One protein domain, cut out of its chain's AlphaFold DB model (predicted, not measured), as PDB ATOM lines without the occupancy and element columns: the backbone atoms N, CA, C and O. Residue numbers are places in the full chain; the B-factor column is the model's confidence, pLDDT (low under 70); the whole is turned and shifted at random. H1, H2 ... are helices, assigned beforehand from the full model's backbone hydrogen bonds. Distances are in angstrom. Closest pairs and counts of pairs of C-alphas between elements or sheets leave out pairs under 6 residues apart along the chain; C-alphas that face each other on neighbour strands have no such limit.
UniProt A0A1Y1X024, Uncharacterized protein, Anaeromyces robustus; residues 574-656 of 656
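Overview. This is residues 574 to 656 of the 656 residues of an uncharacterized protein of Anaeromyces robustus (UniProt A0A1Y1X024). Four helices, H1, H2, H5 and H4, make a small, loosely formed bundle, with the short H3 at one end and H6 leaving the end of H5 as an arm whose residues 649 to 656 stick out. The printed part has 83 residues with six named helices, H1 to H6 in order along the chain, and no named strand: all helix. It is compact, with a radius of gyration of the C-alphas of 13.1 A and spans of 39 by 28 by 26 A.

Arrangement. H2, residues 588 to 602, forms a hairpin with H1, residues 574 to 582: they touch at a shallow tilt of 9 degrees, opposite ways, closest at the C-alphas of Leu 577 and Ile 595, 6.8 A apart. With residues 591 to 595 alone, H2 touches the hub, H5, residues 629 to 637, closest at the C-alphas of Phe 592 and Thr 631, 5.1 A. H5 and H4, residues 616 to 621, form a hairpin at a steep tilt of 38 degrees, with the C-alphas of Cys 620 and Arg 632 closest at 5.9 A. H1 and H4 are near each other. H3, residues 606 to 609, touches H1, closest at the C-alphas of His 574 and Leu 609, 6.1 A. H3 and H4 only just touch, only at the corner, with 3 pairs of C-alphas within 8 A. H6, residues 641 to 655, and H5 likewise only just touch, only at the corner, with 3 such pairs; Asn 637 and Gly 644 have the closest C-alphas, 5.1 A. Every O i to N i+4 pair is within hydrogen-bond range in H1, H4 and H5, against 9 of 11 in H2 and 10 of 11 in H6; H3 is too short for one.

Along the chain. H1 begins at C-alpha 574 (191.460, 249.337, 180.223) and measures 12.0 A. H2 measures 21.6 A, H3 5.4 A, H4 8.6 A and H5 11.9 A. H6, 21.4 A, ends at C-alpha 655 (211.700, 223.814, 189.321).

Size, cuts and confidence. The C-alphas farthest apart, of Tyr 613 and Asn 656, are 42.2 A apart. The printed part has no cut and no long link. pLDDT is under 70 at 28 residues, among them 641 to 656.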
ATOM      1  N   HIS A 574     190.152 249.169 180.848       68.56
ATOM      2  CA  HIS A 574     191.460 249.337 180.223       68.56
ATOM      3  C   HIS A 574     192.076 250.703 180.544       68.56
ATOM      4  O   HIS A 574     193.234 250.758 180.933       68.56
ATOM      5  N   GLY A 575     191.304 251.791 180.471       66.56
ATOM      6  CA  GLY A 575     191.738 253.149 180.821       66.56
ATOM      7  C   GLY A 575     192.102 253.323 182.299       66.56
ATOM      8  O   GLY A 575     193.101 253.961 182.623       66.56
ATOM      9  N   GLU A 576     191.340 252.715 183.209       72.06
ATOM     10  CA  GLU A 576     191.645 252.737 184.645       72.06
ATOM     11  C   GLU A 576     192.899 251.917 184.965       72.06
ATOM     12  O   GLU A 576     193.773 252.396 185.684       72.06
ATOM     13  N   LEU A 577     193.051 250.744 184.340       78.31
ATOM     14  CA  LEU A 577     194.280 249.954 184.419       78.31
ATOM     15  C   LEU A 577     195.484 250.722 183.840       78.31
ATOM     16  O   LEU A 577     196.538 250.773 184.467       78.31
ATOM     17  N   LEU A 578     195.321 251.393 182.697       74.19
ATOM     18  CA  LEU A 578     196.320 252.284 182.094       74.19
ATOM     19  C   LEU A 578     196.722 253.421 183.035       74.19
ATOM     20  O   LEU A 578     197.907 253.717 183.150       74.19
ATOM     21  N   ASN A 579     195.769 254.038 183.733       73.56
ATOM     22  CA  ASN A 579     196.062 255.064 184.728       73.56
ATOM     23  C   ASN A 579     196.805 254.485 185.930       73.56
ATOM     24  O   ASN A 579     197.798 255.071 186.345       73.56
ATOM     25  N   ILE A 580     196.417 253.312 186.437       79.81
ATOM     26  CA  ILE A 580     197.175 252.618 187.488       79.81
ATOM     27  C   ILE A 580     198.626 252.370 187.021       79.81
ATOM     28  O   ILE A 580     199.580 252.612 187.767       79.81
ATOM     29  N   ILE A 581     198.814 251.974 185.758       78.31
ATOM     30  CA  ILE A 581     200.126 251.705 185.143       78.31
ATOM     31  C   ILE A 581     200.921 252.978 184.809       78.31
ATOM     32  O   ILE A 581     202.150 252.933 184.791       78.31
ATOM     33  N   LYS A 582     200.272 254.129 184.599       75.69
ATOM     34  CA  LYS A 582     200.934 255.416 184.304       75.69
ATOM     35  C   LYS A 582     201.222 256.252 185.550       75.69
ATOM     36  O   LYS A 582     202.269 256.883 185.618       75.69
ATOM     37  N   ASN A 583     200.363 256.190 186.565       76.75
ATOM     38  CA  ASN A 583     200.442 257.055 187.738       76.75
ATOM     39  C   ASN A 583     201.597 256.709 188.702       76.75
ATOM     40  O   ASN A 583     201.600 255.663 189.355       76.75
ATOM     41  N   THR A 584     202.582 257.602 188.786       59.84
ATOM     42  CA  THR A 584     203.870 257.425 189.478       59.84
ATOM     43  C   THR A 584     203.819 257.570 190.999       59.84
ATOM     44  O   THR A 584     204.830 257.322 191.652       59.84
ATOM     45  N   ASP A 585     202.671 257.947 191.565       54.19
ATOM     46  CA  ASP A 585     202.530 258.270 192.994       54.19
ATOM     47  C   ASP A 585     202.339 257.044 193.907       54.19
ATOM     48  O   ASP A 585     202.316 257.164 195.132       54.19
ATOM     49  N   HIS A 586     202.220 255.840 193.343       56.47
ATOM     50  CA  HIS A 586     202.095 254.612 194.127       56.47
ATOM     51  C   HIS A 586     203.469 254.003 194.440       56.47
ATOM     52  O   HIS A 586     204.275 253.769 193.537       56.47
ATOM     53  N   ILE A 587     203.717 253.679 195.717       57.66
ATOM     54  CA  ILE A 587     204.903 252.927 196.159       57.66
ATOM     55  C   ILE A 587     204.989 251.634 195.333       57.66
ATOM     56  O   ILE A 587     204.001 250.915 195.186       57.66
ATOM     57  N   TYR A 588     206.170 251.328 194.790       56.38
ATOM     58  CA  TYR A 588     206.399 250.243 193.822       56.38
ATOM     59  C   TYR A 588     205.698 248.913 194.159       56.38
ATOM     60  O   TYR A 588     205.164 248.255 193.269       56.38
ATOM     61  N   PHE A 589     205.664 248.537 195.441       56.50
ATOM     62  CA  PHE A 589     205.063 247.285 195.902       56.50
ATOM     63  C   PHE A 589     203.523 247.307 195.912       56.50
ATOM     64  O   PHE A 589     202.893 246.304 195.589       56.50
ATOM     65  N   SER A 590     202.893 248.452 196.208       70.69
ATOM     66  CA  SER A 590     201.427 248.570 196.185       70.69
ATOM     67  C   SER A 590     200.880 248.587 194.760       70.69
ATOM     68  O   SER A 590     199.761 248.146 194.520       70.69
ATOM     69  N   ARG A 591     201.676 249.072 193.802       76.69
ATOM     70  CA  ARG A 591     201.281 249.183 192.395       76.69
ATOM     71  C   ARG A 591     201.154 247.826 191.705       76.69
ATOM     72  O   ARG A 591     200.196 247.618 190.971       76.69
ATOM     73  N   PHE A 592     202.085 246.908 191.972       81.12
ATOM     74  CA  PHE A 592     202.056 245.548 191.430       81.12
ATOM     75  C   PHE A 592     200.780 244.800 191.838       81.12
ATOM     76  O   PHE A 592     200.051 244.325 190.972       81.12
ATOM     77  N   ASN A 593     200.479 244.760 193.143       79.69
ATOM     78  CA  ASN A 593     199.286 244.080 193.654       79.69
ATOM     79  C   ASN A 593     198.007 244.724 193.114       79.69
ATOM     80  O   ASN A 593     197.106 244.018 192.689       79.69
ATOM     81  N   LEU A 594     197.963 246.060 193.029       80.38
ATOM     82  CA  LEU A 594     196.810 246.754 192.460       80.38
ATOM     83  C   LEU A 594     196.594 246.392 190.985       80.38
ATOM     84  O   LEU A 594     195.461 246.163 190.580       80.38
ATOM     85  N   ILE A 595     197.665 246.321 190.186       81.62
ATOM     86  CA  ILE A 595     197.595 245.905 188.778       81.62
ATOM     87  C   ILE A 595     197.100 244.464 188.681       81.62
ATOM     88  O   ILE A 595     196.140 244.224 187.955       81.62
ATOM     89  N   LYS A 596     197.711 243.546 189.438       83.38
ATOM     90  CA  LYS A 596     197.382 242.117 189.456       83.38
ATOM     91  C   LYS A 596     195.926 241.868 189.854       83.38
ATOM     92  O   LYS A 596     195.177 241.267 189.084       83.38
ATOM     93  N   ASP A 597     195.506 242.400 191.000       80.94
ATOM     94  CA  ASP A 597     194.142 242.258 191.516       80.94
ATOM     95  C   ASP A 597     193.122 242.817 190.519       80.94
ATOM     96  O   ASP A 597     192.055 242.240 190.303       80.94
ATOM     97  N   TYR A 598     193.450 243.941 189.874       81.31
ATOM     98  CA  TYR A 598     192.577 244.573 188.893       81.31
ATOM     99  C   TYR A 598     192.488 243.751 187.599       81.31
ATOM    100  O   TYR A 598     191.387 243.540 187.087       81.31
ATOM    101  N   THR A 599     193.604 243.238 187.075       80.50
ATOM    102  CA  THR A 599     193.594 242.387 185.875       80.50
ATOM    103  C   THR A 599     192.875 241.067 186.101       80.50
ATOM    104  O   THR A 599     192.110 240.652 185.233       80.50
ATOM    105  N   GLU A 600     193.045 240.446 187.269       81.00
ATOM    106  CA  GLU A 600     192.375 239.192 187.632       81.00
ATOM    107  C   GLU A 600     190.872 239.401 187.830       81.00
ATOM    108  O   GLU A 600     190.056 238.707 187.220       81.00
ATOM    109  N   LYS A 601     190.486 240.426 188.601       82.25
ATOM    110  CA  LYS A 601     189.079 240.762 188.862       82.25
ATOM    111  C   LYS A 601     188.292 241.057 187.590       82.25
ATOM    112  O   LYS A 601     187.090 240.792 187.526       82.25
ATOM    113  N   PHE A 602     188.940 241.651 186.592       76.81
ATOM    114  CA  PHE A 602     188.274 242.118 185.380       76.81
ATOM    115  C   PHE A 602     188.609 241.319 184.118       76.81
ATOM    116  O   PHE A 602     188.029 241.627 183.075       76.81
ATOM    117  N   ASN A 603     189.455 240.289 184.228       80.88
ATOM    118  CA  ASN A 603     189.884 239.403 183.143       80.88
ATOM    119  C   ASN A 603     190.417 240.171 181.914       80.88
ATOM    120  O   ASN A 603     189.989 239.923 180.788       80.88
ATOM    121  N   ILE A 604     191.310 241.139 182.148       77.81
ATOM    122  CA  ILE A 604     191.884 242.021 181.114       77.81
ATOM    123  C   ILE A 604     193.205 241.437 180.606       77.81
ATOM    124  O   ILE A 604     194.057 241.082 181.417       77.81
ATOM    125  N   GLU A 605     193.409 241.385 179.287       80.44
ATOM    126  CA  GLU A 605     194.708 241.050 178.686       80.44
ATOM    127  C   GLU A 605     195.483 242.341 178.373       80.44
ATOM    128  O   GLU A 605     194.918 243.290 177.832       80.44
ATOM    129  N   PHE A 606     196.781 242.419 178.700       80.44
ATOM    130  CA  PHE A 606     197.526 243.675 178.502       80.44
ATOM    131  C   PHE A 606     197.693 244.049 177.022       80.44
ATOM    132  O   PHE A 606     197.850 245.232 176.724       80.44
ATOM    133  N   LYS A 607     197.614 243.092 176.085       79.31
ATOM    134  CA  LYS A 607     197.583 243.390 174.642       79.31
ATOM    135  C   LYS A 607     196.406 244.283 174.245       79.31
ATOM    136  O   LYS A 607     196.545 245.068 173.313       79.31
ATOM    137  N   ASP A 608     195.294 244.212 174.978       75.56
ATOM    138  CA  ASP A 608     194.097 245.014 174.717       75.56
ATOM    139  C   ASP A 608     194.296 246.486 175.135       75.56
ATOM    140  O   ASP A 608     193.483 247.349 174.811       75.56
ATOM    141  N   LEU A 609     195.398 246.800 175.834       72.75
ATOM    142  CA  LEU A 609     195.801 248.172 176.155       72.75
ATOM    143  C   LEU A 609     196.565 248.854 175.014       72.75
ATOM    144  O   LEU A 609     196.796 250.063 175.088       72.75
ATOM    145  N   ASN A 610     196.980 248.110 173.985       70.62
ATOM    146  CA  ASN A 610     197.711 248.678 172.861       70.62
ATOM    147  C   ASN A 610     196.772 249.344 171.858       70.62
ATOM    148  O   ASN A 610     195.758 248.781 171.453       70.62
ATOM    149  N   ASN A 611     197.155 250.529 171.395       69.75
ATOM    150  CA  ASN A 611     196.499 251.226 170.296       69.75
ATOM    151  C   ASN A 611     197.544 251.904 169.396       69.75
ATOM    152  O   ASN A 611     198.748 251.798 169.629       69.75
ATOM    153  N   LYS A 612     197.092 252.614 168.357       52.31
ATOM    154  CA  LYS A 612     197.972 253.279 167.378       52.31
ATOM    155  C   LYS A 612     198.976 254.259 168.015       52.31
ATOM    156  O   LYS A 612     200.016 254.522 167.421       52.31
ATOM    157  N   TYR A 613     198.678 254.782 169.202       52.66
ATOM    158  CA  TYR A 613     199.445 255.824 169.888       52.66
ATOM    159  C   TYR A 613     200.082 255.359 171.205       52.66
ATOM    160  O   TYR A 613     200.815 256.120 171.834       52.66
ATOM    161  N   PHE A 614     199.807 254.131 171.651       64.75
ATOM    162  CA  PHE A 614     200.291 253.613 172.923       64.75
ATOM    163  C   PHE A 614     200.593 252.119 172.833       64.75
ATOM    164  O   PHE A 614     199.714 251.315 172.530       64.75
ATOM    165  N   ASN A 615     201.833 251.755 173.158       85.12
ATOM    166  CA  ASN A 615     202.277 250.375 173.290       85.12
ATOM    167  C   ASN A 615     202.732 250.132 174.735       85.12
ATOM    168  O   ASN A 615     203.695 250.739 175.207       85.12
ATOM    169  N   ILE A 616     202.032 249.247 175.441       82.00
ATOM    170  CA  ILE A 616     202.265 248.932 176.850       82.00
ATOM    171  C   ILE A 616     203.658 248.345 177.091       82.00
ATOM    172  O   ILE A 616     204.248 248.597 178.139       82.00
ATOM    173  N   ILE A 617     204.212 247.611 176.122       86.19
ATOM    174  CA  ILE A 617     205.548 247.021 176.226       86.19
ATOM    175  C   ILE A 617     206.607 248.113 176.114       86.19
ATOM    176  O   ILE A 617     207.491 248.190 176.967       86.19
ATOM    177  N   ASP A 618     206.479 249.000 175.126       84.44
ATOM    178  CA  ASP A 618     207.399 250.129 174.953       84.44
ATOM    179  C   ASP A 618     207.342 251.059 176.172       84.44
ATOM    180  O   ASP A 618     208.378 251.442 176.717       84.44
ATOM    181  N   PHE A 619     206.133 251.330 176.677       83.19
ATOM    182  CA  PHE A 619     205.928 252.106 177.897       83.19
ATOM    183  C   PHE A 619     206.604 251.464 179.116       83.19
ATOM    184  O   PHE A 619     207.253 252.161 179.897       83.19
ATOM    185  N   CYS A 620     206.490 250.143 179.285       82.62
ATOM    186  CA  CYS A 620     207.114 249.451 180.412       82.62
ATOM    187  C   CYS A 620     208.638 249.337 180.293       82.62
ATOM    188  O   CYS A 620     209.321 249.273 181.322       82.62
ATOM    189  N   ASN A 621     209.168 249.319 179.069       81.81
ATOM    190  CA  ASN A 621     210.601 249.238 178.790       81.81
ATOM    191  C   ASN A 621     211.312 250.596 178.869       81.81
ATOM    192  O   ASN A 621     212.523 250.630 179.104       81.81
ATOM    193  N   ASP A 622     210.595 251.714 178.728       82.56
ATOM    194  CA  ASP A 622     211.180 253.037 178.933       82.56
ATOM    195  C   ASP A 622     211.525 253.256 180.418       82.56
ATOM    196  O   ASP A 622     210.666 253.384 181.298       82.56
ATOM    197  N   LYS A 623     212.834 253.337 180.693       83.06
ATOM    198  CA  LYS A 623     213.396 253.549 182.034       83.06
ATOM    199  C   LYS A 623     212.882 254.830 182.703       83.06
ATOM    200  O   LYS A 623     212.904 254.909 183.932       83.06
ATOM    201  N   LYS A 624     212.398 255.817 181.937       80.94
ATOM    202  CA  LYS A 624     211.841 257.069 182.475       80.94
ATOM    203  C   LYS A 624     210.537 256.862 183.251       80.94
ATOM    204  O   LYS A 624     210.266 257.636 184.164       80.94
ATOM    205  N   ASN A 625     209.776 255.802 182.963       79.44
ATOM    206  CA  ASN A 625     208.444 255.575 183.544       79.44
ATOM    207  C   ASN A 625     208.456 254.940 184.944       79.44
ATOM    208  O   ASN A 625     207.391 254.736 185.529       79.44
ATOM    209  N   LYS A 626     209.642 254.646 185.507       85.00
ATOM    210  CA  LYS A 626     209.817 254.154 186.888       85.00
ATOM    211  C   LYS A 626     208.852 253.006 187.247       85.00
ATOM    212  O   LYS A 626     208.202 253.032 188.287       85.00
ATOM    213  N   ILE A 627     208.753 251.988 186.394       82.19
ATOM    214  CA  ILE A 627     207.994 250.755 186.674       82.19
ATOM    215  C   ILE A 627     208.935 249.738 187.332       82.19
ATOM    216  O   ILE A 627     210.057 249.569 186.855       82.19
ATOM    217  N   SER A 628     208.510 249.083 188.425       84.50
ATOM    218  CA  SER A 628     209.328 248.037 189.063       84.50
ATOM    219  C   SER A 628     209.525 246.853 188.126       84.50
ATOM    220  O   SER A 628     208.637 246.529 187.335       84.50
ATOM    221  N   ASP A 629     210.645 246.150 188.272       83.38
ATOM    222  CA  ASP A 629     210.916 244.959 187.466       83.38
ATOM    223  C   ASP A 629     209.846 243.877 187.669       83.38
ATOM    224  O   ASP A 629     209.432 243.261 186.697       83.38
ATOM    225  N   SER A 630     209.297 243.728 188.881       82.88
ATOM    226  CA  SER A 630     208.178 242.815 189.163       82.88
ATOM    227  C   SER A 630     206.896 243.170 188.403       82.88
ATOM    228  O   SER A 630     206.250 242.296 187.826       82.88
ATOM    229  N   THR A 631     206.543 244.457 188.344       83.69
ATOM    230  CA  THR A 631     205.381 244.934 187.583       83.69
ATOM    231  C   THR A 631     205.612 244.758 186.087       83.69
ATOM    232  O   THR A 631     204.730 244.279 185.380       83.69
ATOM    233  N   ARG A 632     206.817 245.092 185.604       85.38
ATOM    234  CA  ARG A 632     207.207 244.906 184.203       85.38
ATOM    235  C   ARG A 632     207.119 243.433 183.804       85.38
ATOM    236  O   ARG A 632     206.506 243.127 182.786       85.38
ATOM    237  N   LEU A 633     207.687 242.532 184.608       83.12
ATOM    238  CA  LEU A 633     207.699 241.094 184.334       83.12
ATOM    239  C   LEU A 633     206.276 240.528 184.290       83.12
ATOM    240  O   LEU A 633     205.938 239.792 183.371       83.12
ATOM    241  N   TYR A 634     205.413 240.937 185.222       85.50
ATOM    242  CA  TYR A 634     204.013 240.518 185.237       85.50
ATOM    243  C   TYR A 634     203.245 240.973 183.998       85.50
ATOM    244  O   TYR A 634     202.584 240.148 183.370       85.50
ATOM    245  N   ILE A 635     203.388 242.245 183.607       83.62
ATOM    246  CA  ILE A 635     202.769 242.793 182.390       83.62
ATOM    247  C   ILE A 635     203.254 242.039 181.144       83.62
ATOM    248  O   ILE A 635     202.446 241.711 180.279       83.62
ATOM    249  N   ILE A 636     204.554 241.728 181.055       82.31
ATOM    250  CA  ILE A 636     205.135 240.979 179.929       82.31
ATOM    251  C   ILE A 636     204.617 239.534 179.897       82.31
ATOM    252  O   ILE A 636     204.191 239.062 178.839       82.31
ATOM    253  N   ASN A 637     204.617 238.843 181.039       79.75
ATOM    254  CA  ASN A 637     204.211 237.438 181.138       79.75
ATOM    255  C   ASN A 637     202.708 237.258 180.882       79.75
ATOM    256  O   ASN A 637     202.298 236.274 180.273       79.75
ATOM    257  N   HIS A 638     201.892 238.246 181.255       81.44
ATOM    258  CA  HIS A 638     200.441 238.241 181.055       81.44
ATOM    259  C   HIS A 638     200.006 239.065 179.833       81.44
ATOM    260  O   HIS A 638     198.825 239.387 179.685       81.44
ATOM    261  N   TYR A 639     200.944 239.410 178.942       80.19
ATOM    262  CA  TYR A 639     200.667 240.244 177.773       80.19
ATOM    263  C   TYR A 639     199.623 239.623 176.834       80.19
ATOM    264  O   TYR A 639     198.701 240.304 176.392       80.19
ATOM    265  N   ASP A 640     199.727 238.314 176.596       73.62
ATOM    266  CA  ASP A 640     198.706 237.489 175.945       73.62
ATOM    267  C   ASP A 640     198.620 236.159 176.709       73.62
ATOM    268  O   ASP A 640     199.654 235.565 177.029       73.62
ATOM    269  N   LYS A 641     197.408 235.662 176.996       63.91
ATOM    270  CA  LYS A 641     197.189 234.408 177.746       63.91
ATOM    271  C   LYS A 641     197.905 233.190 177.156       63.91
ATOM    272  O   LYS A 641     198.185 232.244 177.891       63.91
ATOM    273  N   LYS A 642     198.228 233.190 175.856       59.12
ATOM    274  CA  LYS A 642     199.053 232.132 175.243       59.12
ATOM    275  C   LYS A 642     200.518 232.175 175.689       59.12
ATOM    276  O   LYS A 642     201.143 231.124 175.754       59.12
ATOM    277  N   ARG A 643     201.061 233.356 176.003       58.34
ATOM    278  CA  ARG A 643     202.425 233.532 176.529       58.34
ATOM    279  C   ARG A 643     202.521 233.157 178.007       58.34
ATOM    280  O   ARG A 643     203.469 232.470 178.360       58.34
ATOM    281  N   GLY A 644     201.523 233.518 178.820       58.12
ATOM    282  CA  GLY A 644     201.487 233.170 180.249       58.12
ATOM    283  C   GLY A 644     201.581 231.662 180.484       58.12
ATOM    284  O   GLY A 644     202.485 231.204 181.165       58.12
ATOM    285  N   LYS A 645     200.772 230.873 179.760       56.62
ATOM    286  CA  LYS A 645     200.812 229.400 179.832       56.62
ATOM    287  C   LYS A 645     202.153 228.774 179.436       56.62
ATOM    288  O   LYS A 645     202.432 227.664 179.861       56.62
ATOM    289  N   ILE A 646     202.945 229.435 178.589       54.56
ATOM    290  CA  ILE A 646     204.274 228.952 178.180       54.56
ATOM    291  C   ILE A 646     205.311 229.284 179.256       54.56
ATOM    292  O   ILE A 646     206.180 228.462 179.519       54.56
ATOM    293  N   VAL A 647     205.212 230.457 179.888       57.88
ATOM    294  CA  VAL A 647     206.088 230.842 181.005       57.88
ATOM    295  C   VAL A 647     205.827 229.955 182.220       57.88
ATOM    296  O   VAL A 647     206.785 229.418 182.761       57.88
ATOM    297  N   ASP A 648     204.559 229.708 182.559       60.31
ATOM    298  CA  ASP A 648     204.183 228.801 183.651       60.31
ATOM    299  C   ASP A 648     204.728 227.379 183.404       60.31
ATOM    300  O   ASP A 648     205.314 226.783 184.302       60.31
ATOM    301  N   LEU A 649     204.637 226.867 182.164       52.66
ATOM    302  CA  LEU A 649     205.205 225.561 181.785       52.66
ATOM    303  C   LEU A 649     206.737 225.528 181.910       52.66
ATOM    304  O   LEU A 649     207.307 224.511 182.296       52.66
ATOM    305  N   ILE A 650     207.417 226.619 181.544       56.97
ATOM    306  CA  ILE A 650     208.879 226.732 181.624       56.97
ATOM    307  C   ILE A 650     209.328 226.816 183.089       56.97
ATOM    308  O   ILE A 650     210.299 226.159 183.449       56.97
ATOM    309  N   GLU A 651     208.622 227.559 183.942       59.44
ATOM    310  CA  GLU A 651     208.917 227.637 185.380       59.44
ATOM    311  C   GLU A 651     208.673 226.292 186.088       59.44
ATOM    312  O   GLU A 651     209.516 225.866 186.877       59.44
ATOM    313  N   GLU A 652     207.606 225.562 185.735       60.53
ATOM    314  CA  GLU A 652     207.360 224.186 186.208       60.53
ATOM    315  C   GLU A 652     208.436 223.191 185.743       60.53
ATOM    316  O   GLU A 652     208.748 222.240 186.456       60.53
ATOM    317  N   THR A 653     209.026 223.405 184.563       56.03
ATOM    318  CA  THR A 653     210.087 222.542 184.009       56.03
ATOM    319  C   THR A 653     211.477 222.885 184.563       56.03
ATOM    320  O   THR A 653     212.382 222.068 184.474       56.03
ATOM    321  N   ILE A 654     211.673 224.090 185.109       61.88
ATOM    322  CA  ILE A 654     212.940 224.526 185.724       61.88
ATOM    323  C   ILE A 654     212.972 224.218 187.232       61.88
ATOM    324  O   ILE A 654     214.054 224.068 187.799       61.88
ATOM    325  N   MET A 655     211.809 224.148 187.892       50.72
ATOM    326  CA  MET A 655     211.700 223.814 189.321       50.72
ATOM    327  C   MET A 655     211.551 222.315 189.622       50.72
ATOM    328  O   MET A 655     211.712 221.928 190.781       50.72
ATOM    329  N   ASN A 656     211.277 221.491 188.609       44.09
ATOM    330  CA  ASN A 656     211.424 220.031 188.660       44.09
ATOM    331  C   ASN A 656     212.765 219.624 188.052       44.09
ATOM    332  O   ASN A 656     213.360 218.646 188.559       44.09
TER     333      ASN A 656